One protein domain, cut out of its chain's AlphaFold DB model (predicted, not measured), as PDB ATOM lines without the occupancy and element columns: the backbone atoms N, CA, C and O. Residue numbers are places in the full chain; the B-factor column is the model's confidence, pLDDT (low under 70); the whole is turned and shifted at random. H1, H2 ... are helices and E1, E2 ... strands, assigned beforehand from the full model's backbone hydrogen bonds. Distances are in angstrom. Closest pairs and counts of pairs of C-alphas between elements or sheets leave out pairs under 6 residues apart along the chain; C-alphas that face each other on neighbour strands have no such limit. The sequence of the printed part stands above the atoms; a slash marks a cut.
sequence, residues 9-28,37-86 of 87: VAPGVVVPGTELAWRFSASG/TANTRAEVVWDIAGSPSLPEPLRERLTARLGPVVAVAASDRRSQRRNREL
ATOM      1  N   VAL A   9     192.432  92.305 138.648       86.56
ATOM      2  CA  VAL A   9     191.478  92.313 139.771       86.56
ATOM      3  C   VAL A   9     191.332  90.930 140.409       86.56
ATOM      4  O   VAL A   9     191.146  90.810 141.618       86.56
ATOM      5  N   ALA A  10     191.436  89.873 139.600       85.88
ATOM      6  CA  ALA A  10     191.366  88.479 140.031       85.88
ATOM      7  C   ALA A  10     192.144  87.571 139.053       85.88
ATOM      8  O   ALA A  10     192.503  88.015 137.958       85.88
ATOM      9  N   PRO A  11     192.413  86.298 139.399       88.06
ATOM     10  CA  PRO A  11     193.015  85.350 138.464       88.06
ATOM     11  C   PRO A  11     192.187  85.242 137.175       88.06
ATOM     12  O   PRO A  11     191.013  84.888 137.220       88.06
ATOM     13  N   GLY A  12     192.795  85.578 136.035       87.44
ATOM     14  CA  GLY A  12     192.126  85.575 134.730       87.44
ATOM     15  C   GLY A  12     191.203  86.770 134.455       87.44
ATOM     16  O   GLY A  12     190.626  86.824 133.376       87.44
ATOM     17  N   VAL A  13     191.080  87.731 135.381       88.50
ATOM     18  CA  VAL A  13     190.282  88.954 135.197       88.50
ATOM     19  C   VAL A  13     191.208  90.162 135.148       88.50
ATOM     20  O   VAL A  13     191.814  90.550 136.155       88.50
ATOM     21  N   VAL A  14     191.306  90.745 133.958       90.94
ATOM     22  CA  VAL A  14     192.130  91.918 133.664       90.94
ATOM     23  C   VAL A  14     191.221  93.016 133.140       90.94
ATOM     24  O   VAL A  14     190.444  92.784 132.220       90.94
ATOM     25  N   VAL A  15     191.323  94.192 133.742       89.38
ATOM     26  CA  VAL A  15     190.651  95.409 133.298       89.38
ATOM     27  C   VAL A  15     191.660  96.194 132.457       89.38
ATOM     28  O   VAL A  15     192.732  96.522 132.971       89.38
ATOM     29  N   PRO A  16     191.377  96.456 131.173       89.31
ATOM     30  CA  PRO A  16     192.274  97.212 130.310       89.31
ATOM     31  C   PRO A  16     192.353  98.674 130.757       89.31
ATOM     32  O   PRO A  16     191.386  99.229 131.285       89.31
ATOM     33  N   GLY A  17     193.481  99.329 130.473       87.50
ATOM     34  CA  GLY A  17     193.687 100.739 130.809       87.50
ATOM     35  C   GLY A  17     192.646 101.682 130.204       87.50
ATOM     36  O   GLY A  17     192.359 102.728 130.773       87.50
ATOM     37  N   THR A  18     191.996 101.284 129.105       87.19
ATOM     38  CA  THR A  18     190.900 102.038 128.473       87.19
ATOM     39  C   THR A  18     189.651 102.172 129.346       87.19
ATOM     40  O   THR A  18     188.828 103.047 129.085       87.19
ATOM     41  N   GLU A  19     189.487 101.330 130.370       89.44
ATOM     42  CA  GLU A  19     188.413 101.446 131.368       89.44
ATOM     43  C   GLU A  19     188.807 102.308 132.578       89.44
ATOM     44  O   GLU A  19     187.978 102.585 133.449       89.44
ATOM     45  N   LEU A  20     190.068 102.738 132.645       90.06
ATOM     46  CA  LEU A  20     190.606 103.545 133.728       90.06
ATOM     47  C   LEU A  20     190.746 104.997 133.268       90.06
ATOM     48  O   LEU A  20     191.452 105.319 132.313       90.06
ATOM     49  N   ALA A  21     190.096 105.907 133.983       88.94
ATOM     50  CA  ALA A  21     190.232 107.333 133.740       88.94
ATOM     51  C   ALA A  21     191.378 107.900 134.584       88.94
ATOM     52  O   ALA A  21     191.267 108.038 135.804       88.94
ATOM     53  N   TRP A  22     192.474 108.267 133.923       84.25
ATOM     54  CA  TRP A  22     193.646 108.860 134.564       84.25
ATOM     55  C   TRP A  22     193.602 110.387 134.535       84.25
ATOM     56  O   TRP A  22     193.271 111.010 133.525       84.25
ATOM     57  N   ARG A  23     193.981 111.014 135.650       82.88
ATOM     58  CA  ARG A  23     194.134 112.465 135.782       82.88
ATOM     59  C   ARG A  23     195.486 112.764 136.409       82.88
ATOM     60  O   ARG A  23     195.740 112.425 137.560       82.88
ATOM     61  N   PHE A  24     196.346 113.439 135.660       75.31
ATOM     62  CA  PHE A  24     197.636 113.905 136.155       75.31
ATOM     63  C   PHE A  24     197.536 115.395 136.454       75.31
ATOM     64  O   PHE A  24     197.181 116.192 135.588       75.31
ATOM     65  N   SER A  25     197.845 115.776 137.689       67.31
ATOM     66  CA  SER A  25     197.958 117.172 138.091       67.31
ATOM     67  C   SER A  25     199.401 117.460 138.488       67.31
ATOM     68  O   SER A  25     199.956 116.852 139.406       67.31
ATOM     69  N   ALA A  26     200.030 118.386 137.767       65.00
ATOM     70  CA  ALA A  26     201.229 119.044 138.254       65.00
ATOM     71  C   ALA A  26     200.772 120.100 139.263       65.00
ATOM     72  O   ALA A  26     199.922 120.932 138.942       65.00
ATOM     73  N   SER A  27     201.309 120.078 140.481       53.25
ATOM     74  CA  SER A  27     201.115 121.179 141.424       53.25
ATOM     75  C   SER A  27     201.852 122.417 140.897       53.25
ATOM     76  O   SER A  27     203.007 122.657 141.243       53.25
ATOM     77  N   GLY A  28     201.224 123.158 139.986       43.69
ATOM     78  CA  GLY A  28     201.756 124.392 139.426       43.69
ATOM     79  C   GLY A  28     201.709 125.508 140.463       43.69
ATOM     80  O   GLY A  28     200.686 126.169 140.612       43.69
ATOM     81  N   THR A  37     211.109 120.240 141.462       49.31
ATOM     82  CA  THR A  37     210.550 119.055 142.122       49.31
ATOM     83  C   THR A  37     209.110 118.940 141.663       49.31
ATOM     84  O   THR A  37     208.190 119.480 142.270       49.31
ATOM     85  N   ALA A  38     208.949 118.293 140.511       48.00
ATOM     86  CA  ALA A  38     207.663 117.962 139.931       48.00
ATOM     87  C   ALA A  38     206.938 116.972 140.856       48.00
ATOM     88  O   ALA A  38     207.081 115.761 140.723       48.00
ATOM     89  N   ASN A  39     206.174 117.487 141.819       53.66
ATOM     90  CA  ASN A  39     205.153 116.713 142.514       53.66
ATOM     91  C   ASN A  39     204.016 116.459 141.516       53.66
ATOM     92  O   ASN A  39     203.055 117.226 141.423       53.66
ATOM     93  N   THR A  40     204.155 115.410 140.712       61.22
ATOM     94  CA  THR A  40     203.082 114.912 139.857       61.22
ATOM     95  C   THR A  40     202.138 114.086 140.727       61.22
ATOM     96  O   THR A  40     202.477 113.013 141.223       61.22
ATOM     97  N   ARG A  41     200.939 114.613 140.981       72.50
ATOM     98  CA  ARG A  41     199.852 113.840 141.583       72.50
ATOM     99  C   ARG A  41     199.113 113.130 140.454       72.50
ATOM    100  O   ARG A  41     198.597 113.789 139.553       72.50
ATOM    101  N   ALA A  42     199.070 111.807 140.506       81.69
ATOM    102  CA  ALA A  42     198.296 110.975 139.597       81.69
ATOM    103  C   ALA A  42     197.030 110.497 140.312       81.69
ATOM    104  O   ALA A  42     197.097 110.004 141.435       81.69
ATOM    105  N   GLU A  43     195.878 110.641 139.682       87.12
ATOM    106  CA  GLU A  43     194.610 110.086 140.142       87.12
ATOM    107  C   GLU A  43     194.096 109.108 139.090       87.12
ATOM    108  O   GLU A  43     194.128 109.409 137.900       87.12
ATOM    109  N   VAL A  44     193.622 107.948 139.529       90.25
ATOM    110  CA  VAL A  44     192.952 106.961 138.684       90.25
ATOM    111  C   VAL A  44     191.528 106.780 139.182       90.25
ATOM    112  O   VAL A  44     191.298 106.631 140.383       90.25
ATOM    113  N   VAL A  45     190.571 106.829 138.262       91.62
ATOM    114  CA  VAL A  45     189.149 106.603 138.519       91.62
ATOM    115  C   VAL A  45     188.700 105.400 137.707       91.62
ATOM    116  O   VAL A  45     189.010 105.299 136.522       91.62
ATOM    117  N   TRP A  46     187.957 104.501 138.338       92.88
ATOM    118  CA  TRP A  46     187.437 103.298 137.706       92.88
ATOM    119  C   TRP A  46     185.946 103.130 138.010       92.88
ATOM    120  O   TRP A  46     185.545 103.107 139.178       92.88
ATOM    121  N   ASP A  47     185.135 103.027 136.954       93.69
ATOM    122  CA  ASP A  47     183.713 102.683 137.026       93.69
ATOM    123  C   ASP A  47     183.553 101.158 137.085       93.69
ATOM    124  O   ASP A  47     183.667 100.452 136.083       93.69
ATOM    125  N   ILE A  48     183.307 100.654 138.290       92.94
ATOM    126  CA  ILE A  48     183.138  99.227 138.562       92.94
ATOM    127  C   ILE A  48     181.791  98.757 138.005       92.94
ATOM    128  O   ILE A  48     181.712  97.672 137.431       92.94
ATOM    129  N   ALA A  49     180.734  99.561 138.155       91.19
ATOM    130  CA  ALA A  49     179.379  99.187 137.754       91.19
ATOM    131  C   ALA A  49     179.235  99.072 136.226       91.19
ATOM    132  O   ALA A  49     178.519  98.191 135.738       91.19
ATOM    133  N   GLY A  50     179.935  99.933 135.483       90.38
ATOM    134  CA  GLY A  50     179.951  99.959 134.021       90.38
ATOM    135  C   GLY A  50     181.000  99.064 133.352       90.38
ATOM    136  O   GLY A  50     180.962  98.926 132.131       90.38
ATOM    137  N   SER A  51     181.920  98.449 134.104       90.56
ATOM    138  CA  SER A  51     183.065  97.713 133.543       90.56
ATOM    139  C   SER A  51     182.641  96.434 132.791       90.56
ATOM    140  O   SER A  51     182.176  95.479 133.425       90.56
ATOM    141  N   PRO A  52     182.828  96.346 131.455       90.06
ATOM    142  CA  PRO A  52     182.528  95.137 130.686       90.06
ATOM    143  C   PRO A  52     183.509  93.992 130.972       90.06
ATOM    144  O   PRO A  52     183.155  92.829 130.787       90.06
ATOM    145  N   SER A  53     184.716  94.303 131.452       89.75
ATOM    146  CA  SER A  53     185.736  93.304 131.796       89.75
ATOM    147  C   SER A  53     185.474  92.594 133.130       89.75
ATOM    148  O   SER A  53     186.139  91.603 133.444       89.75
ATOM    149  N   LEU A  54     184.502  93.062 133.923       91.19
ATOM    150  CA  LEU A  54     184.120  92.440 135.187       91.19
ATOM    151  C   LEU A  54     182.939  91.468 135.029       91.19
ATOM    152  O   LEU A  54     181.834  91.901 134.677       91.19
ATOM    153  N   PRO A  55     183.115  90.183 135.407       91.50
ATOM    154  CA  PRO A  55     182.003  89.253 135.584       91.50
ATOM    155  C   PRO A  55     181.036  89.735 136.671       91.50
ATOM    156  O   PRO A  55     181.479  90.244 137.705       91.50
ATOM    157  N   GLU A  56     179.737  89.490 136.485       91.88
ATOM    158  CA  GLU A  56     178.670  89.956 137.388       91.88
ATOM    159  C   GLU A  56     178.937  89.661 138.879       91.88
ATOM    160  O   GLU A  56     178.923  90.594 139.681       91.88
ATOM    161  N   PRO A  57     179.334  88.434 139.285       92.06
ATOM    162  CA  PRO A  57     179.562  88.143 140.702       92.06
ATOM    163  C   PRO A  57     180.726  88.939 141.306       92.06
ATOM    164  O   PRO A  57     180.771  89.189 142.511       92.06
ATOM    165  N   LEU A  58     181.717  89.309 140.488       91.62
ATOM    166  CA  LEU A  58     182.852  90.111 140.936       91.62
ATOM    167  C   LEU A  58     182.468  91.592 140.994       91.62
ATOM    168  O   LEU A  58     182.816  92.267 141.961       91.62
ATOM    169  N   ARG A  59     181.696  92.064 140.011       93.31
ATOM    170  CA  ARG A  59     181.129  93.414 139.969       93.31
ATOM    171  C   ARG A  59     180.267  93.705 141.187       93.31
ATOM    172  O   ARG A  59     180.497  94.714 141.849       93.31
ATOM    173  N   GLU A  60     179.347  92.810 141.536       93.56
ATOM    174  CA  GLU A  60     178.495  92.947 142.722       93.56
ATOM    175  C   GLU A  60     179.330  93.020 144.004       93.56
ATOM    176  O   GLU A  60     179.141  93.910 144.833       93.56
ATOM    177  N   ARG A  61     180.319  92.127 144.156       93.88
ATOM    178  CA  ARG A  61     181.200  92.101 145.336       93.88
ATOM    179  C   ARG A  61     182.050  93.359 145.461       93.88
ATOM    180  O   ARG A  61     182.244  93.847 146.573       93.88
ATOM    181  N   LEU A  62     182.591  93.859 144.354       92.31
ATOM    182  CA  LEU A  62     183.394  95.081 144.341       92.31
ATOM    183  C   LEU A  62     182.518  96.303 144.609       92.31
ATOM    184  O   LEU A  62     182.854  97.097 145.483       92.31
ATOM    185  N   THR A  63     181.358  96.387 143.958       94.38
ATOM    186  CA  THR A  63     180.382  97.466 144.154       94.38
ATOM    187  C   THR A  63     179.882  97.512 145.597       94.38
ATOM    188  O   THR A  63     179.820  98.583 146.192       94.38
ATOM    189  N   ALA A  64     179.616  96.358 146.212       94.06
ATOM    190  CA  ALA A  64     179.195  96.277 147.610       94.06
ATOM    191  C   ALA A  64     180.280  96.734 148.604       94.06
ATOM    192  O   ALA A  64     179.958  97.178 149.703       94.06
ATOM    193  N   ARG A  65     181.568  96.609 148.252       93.81
ATOM    194  CA  ARG A  65     182.691  96.941 149.148       93.81
ATOM    195  C   ARG A  65     183.278  98.329 148.926       93.81
ATOM    196  O   ARG A  65     183.734  98.939 149.887       93.81
ATOM    197  N   LEU A  66     183.339  98.775 147.677       93.25
ATOM    198  CA  LEU A  66     184.027  99.998 147.257       93.25
ATOM    199  C   LEU A  66     183.060 101.060 146.722       93.25
ATOM    200  O   LEU A  66     183.449 102.217 146.596       93.25
ATOM    201  N   GLY A  67     181.811 100.684 146.439       93.25
ATOM    202  CA  GLY A  67     180.864 101.504 145.695       93.25
ATOM    203  C   GLY A  67     180.968 101.294 144.178       93.25
ATOM    204  O   GLY A  67     181.840 100.567 143.703       93.25
ATOM    205  N   PRO A  68     180.067 101.920 143.401       93.12
ATOM    206  CA  PRO A  68     179.999 101.752 141.946       93.12
ATOM    207  C   PRO A  68     181.185 102.380 141.203       93.12
ATOM    208  O   PRO A  68     181.488 101.975 140.088       93.12
ATOM    209  N   VAL A  69     181.868 103.350 141.818       94.25
ATOM    210  CA  VAL A  69     183.033 104.041 141.257       94.25
ATOM    211  C   VAL A  69     184.094 104.160 142.342       94.25
ATOM    212  O   VAL A  69     183.787 104.582 143.458       94.25
ATOM    213  N   VAL A  70     185.342 103.833 142.010       92.25
ATOM    214  CA  VAL A  70     186.493 103.988 142.910       92.25
ATOM    215  C   VAL A  70     187.484 104.994 142.335       92.25
ATOM    216  O   VAL A  70     187.772 104.984 141.141       92.25
ATOM    217  N   ALA A  71     188.016 105.872 143.187       90.00
ATOM    218  CA  ALA A  71     189.048 106.838 142.826       90.00
ATOM    219  C   ALA A  71     190.246 106.703 143.771       90.00
ATOM    220  O   ALA A  71     190.085 106.707 144.992       90.00
ATOM    221  N   VAL A  72     191.452 106.593 143.213       85.56
ATOM    222  CA  VAL A  72     192.703 106.462 143.968       85.56
ATOM    223  C   VAL A  72     193.675 107.542 143.520       85.56
ATOM    224  O   VAL A  72     193.946 107.688 142.334       85.56
ATOM    225  N   ALA A  73     194.229 108.284 144.478       82.00
ATOM    226  CA  ALA A  73     195.250 109.292 144.230       82.00
ATOM    227  C   ALA A  73     196.617 108.820 144.739       82.00
ATOM    228  O   ALA A  73     196.772 108.499 145.918       82.00
ATOM    229  N   ALA A  74     197.620 108.837 143.867       75.81
ATOM    230  CA  ALA A  74     199.022 108.627 144.185       75.81
ATOM    231  C   ALA A  74     199.788 109.952 144.036       75.81
ATOM    232  O   ALA A  74     199.767 110.606 142.996       75.81
ATOM    233  N   SER A  75     200.484 110.357 145.094       68.06
ATOM    234  CA  SER A  75     201.416 111.487 145.077       68.06
ATOM    235  C   SER A  75     202.741 111.009 145.648       68.06
ATOM    236  O   SER A  75     202.741 110.429 146.739       68.06
ATOM    237  N   ASP A  76     203.849 111.251 144.952       61.97
ATOM    238  CA  ASP A  76     205.165 110.845 145.437       61.97
ATOM    239  C   ASP A  76     205.536 111.643 146.704       61.97
ATOM    240  O   ASP A  76     205.944 112.800 146.660       61.97
ATOM    241  N   ARG A  77     205.339 111.042 147.884       53.06
ATOM    242  CA  ARG A  77     205.639 111.659 149.191       53.06
ATOM    243  C   ARG A  77     207.138 111.656 149.524       53.06
ATOM    244  O   ARG A  77     207.508 112.090 150.618       53.06
ATOM    245  N   ARG A  78     208.019 111.165 148.637       52.56
ATOM    246  CA  ARG A  78     209.448 110.961 148.955       52.56
ATOM    247  C   ARG A  78     210.220 112.244 149.267       52.56
ATOM    248  O   ARG A  78     211.200 112.177 150.006       52.56
ATOM    249  N   SER A  79     209.791 113.399 148.765       50.66
ATOM    250  CA  SER A  79     210.512 114.668 148.940       50.66
ATOM    251  C   SER A  79     210.298 115.325 150.313       50.66
ATOM    252  O   SER A  79     211.214 115.965 150.823       50.66
ATOM    253  N   GLN A  80     209.152 115.127 150.979       51.28
ATOM    254  CA  GLN A  80     208.883 115.789 152.268       51.28
ATOM    255  C   GLN A  80     209.673 115.191 153.435       51.28
ATOM    256  O   GLN A  80     210.175 115.933 154.277       51.28
ATOM    257  N   ARG A  81     209.805 113.859 153.502       51.84
ATOM    258  CA  ARG A  81     210.499 113.221 154.632       51.84
ATOM    259  C   ARG A  81     212.009 113.461 154.582       51.84
ATOM    260  O   ARG A  81     212.610 113.712 155.617       51.84
ATOM    261  N   ARG A  82     212.598 113.447 153.380       49.75
ATOM    262  CA  ARG A  82     214.042 113.641 153.179       49.75
ATOM    263  C   ARG A  82     214.473 115.108 153.295       49.75
ATOM    264  O   ARG A  82     215.546 115.362 153.824       49.75
ATOM    265  N   ASN A  83     213.630 116.067 152.896       48.94
ATOM    266  CA  ASN A  83     213.913 117.494 153.113       48.94
ATOM    267  C   ASN A  83     213.847 117.898 154.594       48.94
ATOM    268  O   ASN A  83     214.495 118.860 154.981       48.94
ATOM    269  N   ARG A  84     213.096 117.167 155.428       51.69
ATOM    270  CA  ARG A  84     212.990 117.451 156.868       51.69
ATOM    271  C   ARG A  84     214.180 116.932 157.688       51.69
ATOM    272  O   ARG A  84     214.382 117.406 158.793       51.69
ATOM    273  N   GLU A  85     214.949 115.974 157.169       49.75
ATOM    274  CA  GLU A  85     216.183 115.484 157.811       49.75
ATOM    275  C   GLU A  85     217.421 116.328 157.436       49.75
ATOM    276  O   GLU A  85     218.471 116.175 158.050       49.75
ATOM    277  N   LEU A  86     217.307 117.214 156.436       48.19
ATOM    278  CA  LEU A  86     218.383 118.100 155.967       48.19
ATOM    279  C   LEU A  86     218.241 119.560 156.448       48.19
ATOM    280  O   LEU A  86     219.081 120.382 156.084       48.19
TER     281      LEU A  86
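AT A GLANCE: This is residues 9 to 28 and 37 to 86 of the 87 residues of the protein "Aminoacyl-tRNA hydrolase" of Acidiferrimicrobium australe (UniProt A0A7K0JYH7). A narrow sheet, E2-E3-E4, antiparallel throughout, makes the shaft of a rod, with H1 and short E1 near one end; residues 80 to 86, of which 80 to 84 belong to H2, stick out at the other. The printed part has 70 residues, with named elements E1 E2 E3 H1 E4 H2, mixed helices and strands. It is only just loose, close to extended: radius of gyration of the C-alphas 16.3 A, spans 52 by 22 by 22 A.

IN THESE COORDINATES: Find C-alpha 13 at (190.282, 88.954, 135.197), where E1, residues 13 to 15, begins. Next come E2, 20 to 26, E3, 40 to 47, 23.1 A long, H1, 56 to 66, and E4, 69 to 75. H2, 78 to 84, ends at (212.990, 117.451, 156.868).

HOW THE PARTS SIT: Start at inner strand E3: N 23 of E2 and O 43 are 2.8 A apart, as are N 44 and O 72 of E4, both within hydrogen-bond range. H1 only grazes the sheet, with residues 62 to 63. E1 pairs with no named strand. H2 is not on the sheet. Every O i to N i+4 pair is within range in H1, 2 of 3 in H2.

THE WHOLE: Across the cut, C-alphas 28 and 37 are 10.6 A apart. Of the links printed whole, none is long. Residues 25 to 28, 37 to 40 and 75 to 86 have pLDDT under 70.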